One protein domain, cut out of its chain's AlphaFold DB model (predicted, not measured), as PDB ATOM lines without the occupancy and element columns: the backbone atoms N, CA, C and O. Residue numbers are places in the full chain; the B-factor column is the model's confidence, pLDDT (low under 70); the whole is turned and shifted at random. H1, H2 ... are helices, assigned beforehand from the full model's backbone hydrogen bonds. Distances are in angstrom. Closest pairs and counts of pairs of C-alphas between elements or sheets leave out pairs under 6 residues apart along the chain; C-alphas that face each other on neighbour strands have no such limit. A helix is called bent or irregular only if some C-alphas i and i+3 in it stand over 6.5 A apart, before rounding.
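What this domain is: This is residues 754 to 829 of the 1103 residues of the protein "Ribonuclease hi, putative" of Rhizophagus irregularis (strain DAOM 181602 / DAOM 197198 / MUCL 43194) (UniProt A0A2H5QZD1). Two long helices, H1 and H2, run opposite ways at a shallow tilt, and the last part of the fold covers one side of the pair. There H4 packs on both long helices near the link that joins them, while the short H3 sits near H2 farther along. The printed part has 76 residues with four named helices, in the order H1, H2, H3, H4, and no named strand; the class is all helix. The whole is compact, with a radius of gyration of the C-alphas of 12.1 A, yet elongated, with spans of 36 by 22 by 20 A.

How they stand to each other: H1, residues 755 to 774, and H2, residues 781 to 798, form a helical hairpin, at a shallow tilt of 24 degrees and running opposite ways. They only just touch, with 3 pairs of C-alphas within 8 A, through residues 755 to 758 of H1 and 795 to 798 of H2 alone; the closest C-alphas are those of Val 755 and Ile 798, 6.8 A apart. H2 has a kink of 50 degrees near residue 788 and is irregular, with C-alphas 787 and 790 7.3 A apart. H3, residues 807 to 811, is close to H2 but not clearly touching it, the closest C-alphas being those of Ile 792 and Thr 807, 7.4 A apart. H4, residues 821 to 829, touches residues 767 to 774 of H1 alone, at a steep tilt of 44 degrees and the same way; the closest C-alphas are those of Val 771 and Ile 825, at 5.6 A. H4 also touches residues 781 to 788 of H2 alone, at a steep tilt of 47 degrees and opposite ways, with the C-alphas of Glu 781 and Trp 822 closest at 5.7 A. H3 is apart from both H1 and H4. Every O i to N i+4 pair is within hydrogen-bond range in H3 and H4, against 14 of 16 in H1 and 12 of 14 in H2.

Where its parts are: H1 begins at C-alpha 755, at (-22.604, 94.951, 20.184), and measures 26.3 A from first to last C-alpha. H2 measures 24.6 A and ends at C-alpha 798, at (-21.264, 90.065, 24.726). H3 has five residues, 807 to 811. H4 measures 12.2 A and ends at C-alpha 829, at (-50.921, 91.074, 15.421).

The domain as a whole: The two C-alphas farthest apart are those of Leu 776 and Gly 800, 35.9 A. The printed part has no cut, and the three links between helices are short, of 6, 8 and 9 residues. The mean pLDDT of the printed part is 88.7, and no printed residue is under 70.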
ATOM      1  N   THR A 754     -19.418  92.288  17.507       81.81
ATOM      2  CA  THR A 754     -19.649  93.568  18.182       81.81
ATOM      3  C   THR A 754     -21.078  93.665  18.715       81.81
ATOM      4  O   THR A 754     -21.984  92.945  18.284       81.81
ATOM      5  N   VAL A 755     -21.288  94.615  19.625       80.94
ATOM      6  CA  VAL A 755     -22.604  94.951  20.184       80.94
ATOM      7  C   VAL A 755     -23.600  95.356  19.082       80.94
ATOM      8  O   VAL A 755     -24.708  94.825  19.029       80.94
ATOM      9  N   GLY A 756     -23.179  96.203  18.134       79.81
ATOM     10  CA  GLY A 756     -24.011  96.591  16.986       79.81
ATOM     11  C   GLY A 756     -24.368  95.414  16.069       79.81
ATOM     12  O   GLY A 756     -25.502  95.319  15.604       79.81
ATOM     13  N   HIS A 757     -23.447  94.459  15.867       82.94
ATOM     14  CA  HIS A 757     -23.765  93.238  15.126       82.94
ATOM     15  C   HIS A 757     -24.848  92.421  15.843       82.94
ATOM     16  O   HIS A 757     -25.834  92.057  15.208       82.94
ATOM     17  N   ILE A 758     -24.718  92.138  17.148       84.81
ATOM     18  CA  ILE A 758     -25.725  91.312  17.842       84.81
ATOM     19  C   ILE A 758     -27.102  91.991  17.901       84.81
ATOM     20  O   ILE A 758     -28.105  91.299  17.719       84.81
ATOM     21  N   ALA A 759     -27.167  93.318  18.054       85.62
ATOM     22  CA  ALA A 759     -28.421  94.071  17.988       85.62
ATOM     23  C   ALA A 759     -29.103  93.920  16.612       85.62
ATOM     24  O   ALA A 759     -30.247  93.464  16.540       85.62
ATOM     25  N   TYR A 760     -28.375  94.169  15.514       86.62
ATOM     26  CA  TYR A 760     -28.889  93.977  14.150       86.62
ATOM     27  C   TYR A 760     -29.371  92.537  13.909       86.62
ATOM     28  O   TYR A 760     -30.465  92.315  13.383       86.62
ATOM     29  N   LEU A 761     -28.567  91.546  14.313       86.44
ATOM     30  CA  LEU A 761     -28.878  90.123  14.157       86.44
ATOM     31  C   LEU A 761     -30.172  89.741  14.894       86.44
ATOM     32  O   LEU A 761     -30.993  88.990  14.362       86.44
ATOM     33  N   ILE A 762     -30.373  90.246  16.112       89.81
ATOM     34  CA  ILE A 762     -31.588  89.974  16.885       89.81
ATOM     35  C   ILE A 762     -32.796  90.655  16.234       89.81
ATOM     36  O   ILE A 762     -33.789  89.975  15.969       89.81
ATOM     37  N   ASN A 763     -32.696  91.947  15.920       90.25
ATOM     38  CA  ASN A 763     -33.811  92.748  15.416       90.25
ATOM     39  C   ASN A 763     -34.297  92.300  14.032       90.25
ATOM     40  O   ASN A 763     -35.492  92.067  13.848       90.25
ATOM     41  N   HIS A 764     -33.383  92.150  13.070       86.38
ATOM     42  CA  HIS A 764     -33.732  91.938  11.659       86.38
ATOM     43  C   HIS A 764     -33.741  90.468  11.219       86.38
ATOM     44  O   HIS A 764     -34.169  90.172  10.102       86.38
ATOM     45  N   VAL A 765     -33.264  89.536  12.056       86.94
ATOM     46  CA  VAL A 765     -33.231  88.103  11.714       86.94
ATOM     47  C   VAL A 765     -33.988  87.262  12.728       86.94
ATOM     48  O   VAL A 765     -34.933  86.567  12.348       86.94
ATOM     49  N   LEU A 766     -33.606  87.298  14.010       91.00
ATOM     50  CA  LEU A 766     -34.246  86.436  15.007       91.00
ATOM     51  C   LEU A 766     -35.698  86.845  15.263       91.00
ATOM     52  O   LEU A 766     -36.592  86.005  15.148       91.00
ATOM     53  N   ILE A 767     -35.934  88.115  15.594       92.00
ATOM     54  CA  ILE A 767     -37.268  88.629  15.915       92.00
ATOM     55  C   ILE A 767     -38.178  88.494  14.698       92.00
ATOM     56  O   ILE A 767     -39.221  87.860  14.817       92.00
ATOM     57  N   SER A 768     -37.757  88.943  13.512       89.50
ATOM     58  CA  SER A 768     -38.548  88.803  12.279       89.50
ATOM     59  C   SER A 768     -38.950  87.347  11.991       89.50
ATOM     60  O   SER A 768     -40.109  87.068  11.680       89.50
ATOM     61  N   ARG A 769     -38.027  86.386  12.163       91.06
ATOM     62  CA  ARG A 769     -38.306  84.949  11.978       91.06
ATOM     63  C   ARG A 769     -39.269  84.397  13.029       91.06
ATOM     64  O   ARG A 769     -40.137  83.592  12.692       91.06
ATOM     65  N   VAL A 770     -39.101  84.774  14.296       92.56
ATOM     66  CA  VAL A 770     -39.928  84.260  15.397       92.56
ATOM     67  C   VAL A 770     -41.324  84.889  15.381       92.56
ATOM     68  O   VAL A 770     -42.297  84.147  15.500       92.56
ATOM     69  N   VAL A 771     -41.443  86.201  15.152       92.38
ATOM     70  CA  VAL A 771     -42.723  86.916  15.005       92.38
ATOM     71  C   VAL A 771     -43.538  86.326  13.854       92.38
ATOM     72  O   VAL A 771     -44.705  86.005  14.056       92.38
ATOM     73  N   TYR A 772     -42.925  86.063  12.694       92.56
ATOM     74  CA  TYR A 772     -43.627  85.426  11.571       92.56
ATOM     75  C   TYR A 772     -44.164  84.025  11.920       92.56
ATOM     76  O   TYR A 772     -45.316  83.707  11.630       92.56
ATOM     77  N   VAL A 773     -43.363  83.174  12.573       91.12
ATOM     78  CA  VAL A 773     -43.809  81.823  12.972       91.12
ATOM     79  C   VAL A 773     -44.885  81.878  14.063       91.12
ATOM     80  O   VAL A 773     -45.789  81.041  14.070       91.12
ATOM     81  N   ALA A 774     -44.804  82.857  14.966       91.38
ATOM     82  CA  ALA A 774     -45.703  83.021  16.103       91.38
ATOM     83  C   ALA A 774     -46.919  83.927  15.831       91.38
ATOM     84  O   ALA A 774     -47.732  84.099  16.733       91.38
ATOM     85  N   GLN A 775     -47.090  84.481  14.623       91.56
ATOM     86  CA  GLN A 775     -48.141  85.470  14.324       91.56
ATOM     87  C   GLN A 775     -49.570  84.985  14.629       91.56
ATOM     88  O   GLN A 775     -50.430  85.788  14.980       91.56
ATOM     89  N   LEU A 776     -49.810  83.669  14.558       90.50
ATOM     90  CA  LEU A 776     -51.090  83.025  14.884       90.50
ATOM     91  C   LEU A 776     -51.187  82.516  16.338       90.50
ATOM     92  O   LEU A 776     -52.163  81.874  16.713       90.50
ATOM     93  N   MET A 777     -50.159  82.732  17.161       88.81
ATOM     94  CA  MET A 777     -50.082  82.188  18.515       88.81
ATOM     95  C   MET A 777     -50.550  83.193  19.568       88.81
ATOM     96  O   MET A 777     -50.146  84.351  19.579       88.81
ATOM     97  N   ILE A 778     -51.331  82.688  20.524       87.62
ATOM     98  CA  ILE A 778     -51.778  83.420  21.713       87.62
ATOM     99  C   ILE A 778     -50.818  83.090  22.867       87.62
ATOM    100  O   ILE A 778     -50.921  82.040  23.521       87.62
ATOM    101  N   LEU A 779     -49.840  83.968  23.087       87.50
ATOM    102  CA  LEU A 779     -48.843  83.908  24.164       87.50
ATOM    103  C   LEU A 779     -48.948  85.164  25.039       87.50
ATOM    104  O   LEU A 779     -49.410  86.199  24.572       87.50
ATOM    105  N   SER A 780     -48.535  85.081  26.302       86.81
ATOM    106  CA  SER A 780     -48.416  86.255  27.175       86.81
ATOM    107  C   SER A 780     -47.005  86.841  27.152       86.81
ATOM    108  O   SER A 780     -46.036  86.147  26.847       86.81
ATOM    109  N   GLU A 781     -46.880  88.103  27.557       89.62
ATOM    110  CA  GLU A 781     -45.600  88.786  27.763       89.62
ATOM    111  C   GLU A 781     -44.604  87.949  28.587       89.62
ATOM    112  O   GLU A 781     -43.461  87.752  28.184       89.62
ATOM    113  N   ASN A 782     -45.056  87.350  29.696       90.25
ATOM    114  CA  ASN A 782     -44.228  86.478  30.536       90.25
ATOM    115  C   ASN A 782     -43.693  85.247  29.783       90.25
ATOM    116  O   ASN A 782     -42.567  84.811  30.026       90.25
ATOM    117  N   GLU A 783     -44.471  84.681  28.855       91.38
ATOM    118  CA  GLU A 783     -44.020  83.567  28.015       91.38
ATOM    119  C   GLU A 783     -42.983  84.031  26.981       91.38
ATOM    120  O   GLU A 783     -42.007  83.317  26.747       91.38
ATOM    121  N   TRP A 784     -43.133  85.234  26.422       92.19
ATOM    122  CA  TRP A 784     -42.153  85.848  25.517       92.19
ATOM    123  C   TRP A 784     -40.841  86.213  26.216       92.19
ATOM    124  O   TRP A 784     -39.771  85.823  25.745       92.19
ATOM    125  N   ASN A 785     -40.912  86.856  27.381       91.25
ATOM    126  CA  ASN A 785     -39.757  87.169  28.225       91.25
ATOM    127  C   ASN A 785     -38.997  85.893  28.629       91.25
ATOM    128  O   ASN A 785     -37.763  85.838  28.571       91.25
ATOM    129  N   PHE A 786     -39.716  84.813  28.951       92.44
ATOM    130  CA  PHE A 786     -39.108  83.509  29.211       92.44
ATOM    131  C   PHE A 786     -38.462  82.889  27.959       92.44
ATOM    132  O   PHE A 786     -37.351  82.357  28.042       92.44
ATOM    133  N   LEU A 787     -39.107  82.977  26.790       94.38
ATOM    134  CA  LEU A 787     -38.561  82.494  25.515       94.38
ATOM    135  C   LEU A 787     -37.278  83.230  25.103       94.38
ATOM    136  O   LEU A 787     -36.343  82.581  24.636       94.38
ATOM    137  N   PHE A 788     -37.205  84.547  25.310       94.38
ATOM    138  CA  PHE A 788     -36.047  85.377  24.947       94.38
ATOM    139  C   PHE A 788     -34.981  85.499  26.045       94.38
ATOM    140  O   PHE A 788     -33.893  86.012  25.789       94.38
ATOM    141  N   THR A 789     -35.208  84.944  27.239       93.50
ATOM    142  CA  THR A 789     -34.200  84.892  28.315       93.50
ATOM    143  C   THR A 789     -32.815  84.374  27.857       93.50
ATOM    144  O   THR A 789     -31.811  84.957  28.275       93.50
ATOM    145  N   PRO A 790     -32.681  83.337  26.996       94.12
ATOM    146  CA  PRO A 790     -31.382  82.911  26.460       94.12
ATOM    147  C   PRO A 790     -30.706  83.961  25.564       94.12
ATOM    148  O   PRO A 790     -29.481  84.073  25.582       94.12
ATOM    149  N   VAL A 791     -31.495  84.746  24.820       93.44
ATOM    150  CA  VAL A 791     -31.019  85.841  23.956       93.44
ATOM    151  C   VAL A 791     -30.456  86.964  24.822       93.44
ATOM    152  O   VAL A 791     -29.298  87.341  24.665       93.44
ATOM    153  N   ILE A 792     -31.227  87.424  25.813       92.56
ATOM    154  CA  ILE A 792     -30.818  88.483  26.749       92.56
ATOM    155  C   ILE A 792     -29.566  88.088  27.543       92.56
ATOM    156  O   ILE A 792     -28.681  88.916  27.759       92.56
ATOM    157  N   LYS A 793     -29.439  86.814  27.943       91.88
ATOM    158  CA  LYS A 793     -28.216  86.298  28.582       91.88
ATOM    159  C   LYS A 793     -26.992  86.410  27.667       91.88
ATOM    160  O   LYS A 793     -25.938  86.816  28.148       91.88
ATOM    161  N   LEU A 794     -27.130  86.087  26.376       90.62
ATOM    162  CA  LEU A 794     -26.036  86.216  25.409       90.62
ATOM    163  C   LEU A 794     -25.677  87.685  25.142       90.62
ATOM    164  O   LEU A 794     -24.497  88.017  25.124       90.62
ATOM    165  N   VAL A 795     -26.670  88.570  25.000       90.69
ATOM    166  CA  VAL A 795     -26.443  90.018  24.834       90.69
ATOM    167  C   VAL A 795     -25.662  90.579  26.020       90.69
ATOM    168  O   VAL A 795     -24.621  91.198  25.815       90.69
ATOM    169  N   LYS A 796     -26.105  90.306  27.258       90.88
ATOM    170  CA  LYS A 796     -25.392  90.731  28.474       90.88
ATOM    171  C   LYS A 796     -23.946  90.229  28.486       90.88
ATOM    172  O   LYS A 796     -23.045  91.011  28.759       90.88
ATOM    173  N   GLN A 797     -23.722  88.963  28.126       89.19
ATOM    174  CA  GLN A 797     -22.381  88.379  28.039       89.19
ATOM    175  C   GLN A 797     -21.493  89.081  26.994       89.19
ATOM    176  O   GLN A 797     -20.343  89.379  27.300       89.19
ATOM    177  N   ILE A 798     -22.008  89.366  25.793       85.81
ATOM    178  CA  ILE A 798     -21.264  90.065  24.726       85.81
ATOM    179  C   ILE A 798     -20.950  91.514  25.123       85.81
ATOM    180  O   ILE A 798     -19.867  92.009  24.828       85.81
ATOM    181  N   CYS A 799     -21.864  92.182  25.829       84.88
ATOM    182  CA  CYS A 799     -21.684  93.560  26.292       84.88
ATOM    183  C   CYS A 799     -20.847  93.679  27.583       84.88
ATOM    184  O   CYS A 799     -20.686  94.785  28.090       84.88
ATOM    185  N   GLY A 800     -20.372  92.570  28.166       87.12
ATOM    186  CA  GLY A 800     -19.676  92.573  29.463       87.12
ATOM    187  C   GLY A 800     -20.558  92.963  30.663       87.12
ATOM    188  O   GLY A 800     -20.041  93.279  31.732       87.12
ATOM    189  N   LEU A 801     -21.885  92.950  30.507       87.81
ATOM    190  CA  LEU A 801     -22.836  93.407  31.521       87.81
ATOM    191  C   LEU A 801     -23.106  92.324  32.581       87.81
ATOM    192  O   LEU A 801     -23.245  91.139  32.246       87.81
ATOM    193  N   PRO A 802     -23.273  92.700  33.864       88.50
ATOM    194  CA  PRO A 802     -23.612  91.750  34.915       88.50
ATOM    195  C   PRO A 802     -24.992  91.124  34.670       88.50
ATOM    196  O   PRO A 802     -25.899  91.737  34.104       88.50
ATOM    197  N   ARG A 803     -25.198  89.887  35.142       84.50
ATOM    198  CA  ARG A 803     -26.477  89.167  34.955       84.50
ATOM    199  C   ARG A 803     -27.677  89.939  35.522       84.50
ATOM    200  O   ARG A 803     -28.752  89.891  34.923       84.50
ATOM    201  N   SER A 804     -27.461  90.672  36.616       88.06
ATOM    202  CA  SER A 804     -28.417  91.552  37.300       88.06
ATOM    203  C   SER A 804     -28.752  92.852  36.559       88.06
ATOM    204  O   SER A 804     -29.693  93.525  36.963       88.06
ATOM    205  N   TYR A 805     -28.036  93.210  35.484       87.56
ATOM    206  CA  TYR A 805     -28.290  94.449  34.740       87.56
ATOM    207  C   TYR A 805     -29.756  94.530  34.258       87.56
ATOM    208  O   TYR A 805     -30.266  93.515  33.765       87.56
ATOM    209  N   PRO A 806     -30.456  95.675  34.365       87.31
ATOM    210  CA  PRO A 806     -31.869  95.769  33.996       87.31
ATOM    211  C   PRO A 806     -32.132  95.357  32.542       87.31
ATOM    212  O   PRO A 806     -31.508  95.865  31.616       87.31
ATOM    213  N   THR A 807     -33.084  94.445  32.317       87.38
ATOM    214  CA  THR A 807     -33.454  94.031  30.949       87.38
ATOM    215  C   THR A 807     -34.107  95.176  30.168       87.38
ATOM    216  O   THR A 807     -33.867  95.301  28.976       87.38
ATOM    217  N   LEU A 808     -34.849  96.065  30.841       85.31
ATOM    218  CA  LEU A 808     -35.451  97.257  30.225       85.31
ATOM    219  C   LEU A 808     -34.405  98.173  29.567       85.31
ATOM    220  O   LEU A 808     -34.634  98.676  28.474       85.31
ATOM    221  N   ALA A 809     -33.222  98.319  30.173       84.31
ATOM    222  CA  ALA A 809     -32.132  99.110  29.601       84.31
ATOM    223  C   ALA A 809     -31.554  98.493  28.310       84.31
ATOM    224  O   ALA A 809     -31.012  99.210  27.479       84.31
ATOM    225  N   ILE A 810     -31.707  97.179  28.097       86.62
ATOM    226  CA  ILE A 810     -31.299  96.505  26.851       86.62
ATOM    227  C   ILE A 810     -32.286  96.806  25.715       86.62
ATOM    228  O   ILE A 810     -31.879  96.896  24.559       86.62
ATOM    229  N   TYR A 811     -33.566  96.991  26.041       87.69
ATOM    230  CA  TYR A 811     -34.595  97.359  25.065       87.69
ATOM    231  C   TYR A 811     -34.662  98.866  24.774       87.69
ATOM    232  O   TYR A 811     -35.398  99.303  23.896       87.69
ATOM    233  N   HIS A 812     -33.903  99.681  25.507       84.75
ATOM    234  CA  HIS A 812     -33.943 101.129  25.370       84.75
ATOM    235  C   HIS A 812     -33.232 101.597  24.088       84.75
ATOM    236  O   HIS A 812     -32.063 101.266  23.854       84.75
ATOM    237  N   GLN A 813     -33.928 102.422  23.297       78.75
ATOM    238  CA  GLN A 813     -33.465 102.916  21.992       78.75
ATOM    239  C   GLN A 813     -32.111 103.644  22.048       78.75
ATOM    240  O   GLN A 813     -31.316 103.533  21.126       78.75
ATOM    241  N   TYR A 814     -31.808 104.328  23.157       77.88
ATOM    242  CA  TYR A 814     -30.555 105.077  23.326       77.88
ATOM    243  C   TYR A 814     -29.416 104.278  23.995       77.88
ATOM    244  O   TYR A 814     -28.426 104.879  24.403       77.88
ATOM    245  N   ILE A 815     -29.552 102.955  24.180       80.00
ATOM    246  CA  ILE A 815     -28.518 102.118  24.831       80.00
ATOM    247  C   ILE A 815     -28.071 100.972  23.917       80.00
ATOM    248  O   ILE A 815     -26.920 100.951  23.488       80.00
ATOM    249  N   LEU A 816     -28.955 100.008  23.639       77.44
ATOM    250  CA  LEU A 816     -28.652  98.836  22.800       77.44
ATOM    251  C   LEU A 816     -29.631  98.641  21.637       77.44
ATOM    252  O   LEU A 816     -29.363  97.803  20.779       77.44
ATOM    253  N   GLU A 817     -30.744  99.384  21.617       83.44
ATOM    254  CA  GLU A 817     -31.739  99.372  20.536       83.44
ATOM    255  C   GLU A 817     -32.282  97.966  20.197       83.44
ATOM    256  O   GLU A 817     -32.692  97.696  19.072       83.44
ATOM    257  N   ILE A 818     -32.288  97.024  21.149       88.38
ATOM    258  CA  ILE A 818     -32.848  95.690  20.898       88.38
ATOM    259  C   ILE A 818     -34.366  95.763  21.013       88.38
ATOM    260  O   ILE A 818     -34.905  96.113  22.057       88.38
ATOM    261  N   ASN A 819     -35.074  95.367  19.964       90.56
ATOM    262  CA  ASN A 819     -36.528  95.374  19.975       90.56
ATOM    263  C   ASN A 819     -37.067  94.365  21.002       90.56
ATOM    264  O   ASN A 819     -36.680  93.194  21.011       90.56
ATOM    265  N   ASN A 820     -38.012  94.795  21.839       91.06
ATOM    266  CA  ASN A 820     -38.737  93.890  22.723       91.06
ATOM    267  C   ASN A 820     -39.603  92.931  21.874       91.06
ATOM    268  O   ASN A 820     -40.469  93.390  21.123       91.06
ATOM    269  N   PRO A 821     -39.415  91.601  21.967       91.25
ATOM    270  CA  PRO A 821     -40.164  90.641  21.157       91.25
ATOM    271  C   PRO A 821     -41.673  90.656  21.438       91.25
ATOM    272  O   PRO A 821     -42.444  90.314  20.541       91.25
ATOM    273  N   TRP A 822     -42.099  91.049  22.646       92.56
ATOM    274  CA  TRP A 822     -43.516  91.185  22.996       92.56
ATOM    275  C   TRP A 822     -44.177  92.348  22.251       92.56
ATOM    276  O   TRP A 822     -45.228  92.179  21.636       92.56
ATOM    277  N   ASP A 823     -43.524  93.506  22.227       92.06
ATOM    278  CA  ASP A 823     -44.067  94.695  21.568       92.06
ATOM    279  C   ASP A 823     -44.137  94.477  20.049       92.06
ATOM    280  O   ASP A 823     -45.123  94.833  19.406       92.06
ATOM    281  N   GLN A 824     -43.147  93.778  19.482       93.56
ATOM    282  CA  GLN A 824     -43.104  93.425  18.061       93.56
ATOM    283  C   GLN A 824     -44.197  92.426  17.645       93.56
ATOM    284  O   GLN A 824     -44.792  92.589  16.578       93.56
ATOM    285  N   ILE A 825     -44.508  91.405  18.462       93.50
ATOM    286  CA  ILE A 825     -45.630  90.500  18.153       93.50
ATOM    287  C   ILE A 825     -46.980  91.206  18.320       93.50
ATOM    288  O   ILE A 825     -47.848  91.019  17.469       93.50
ATOM    289  N   CYS A 826     -47.140  92.053  19.344       93.31
ATOM    290  CA  CYS A 826     -48.357  92.836  19.567       93.31
ATOM    291  C   CYS A 826     -48.616  93.804  18.410       93.31
ATOM    292  O   CYS A 826     -49.708  93.790  17.842       93.31
ATOM    293  N   ALA A 827     -47.603  94.578  18.006       93.69
ATOM    294  CA  ALA A 827     -47.678  95.464  16.850       93.69
ATOM    295  C   ALA A 827     -48.069  94.683  15.588       93.69
ATOM    296  O   ALA A 827     -49.068  95.007  14.953       93.69
ATOM    297  N   ASN A 828     -47.372  93.584  15.273       93.50
ATOM    298  CA  ASN A 828     -47.693  92.760  14.107       93.50
ATOM    299  C   ASN A 828     -49.129  92.195  14.149       93.50
ATOM    300  O   ASN A 828     -49.849  92.274  13.154       93.50
ATOM    301  N   GLN A 829     -49.576  91.647  15.284       93.62
ATOM    302  CA  GLN A 829     -50.921  91.074  15.421       93.62
ATOM    303  C   GLN A 829     -52.028  92.132  15.329       93.62
ATOM    304  O   GLN A 829     -53.047  91.874  14.681       93.62
TER     305      GLN A 829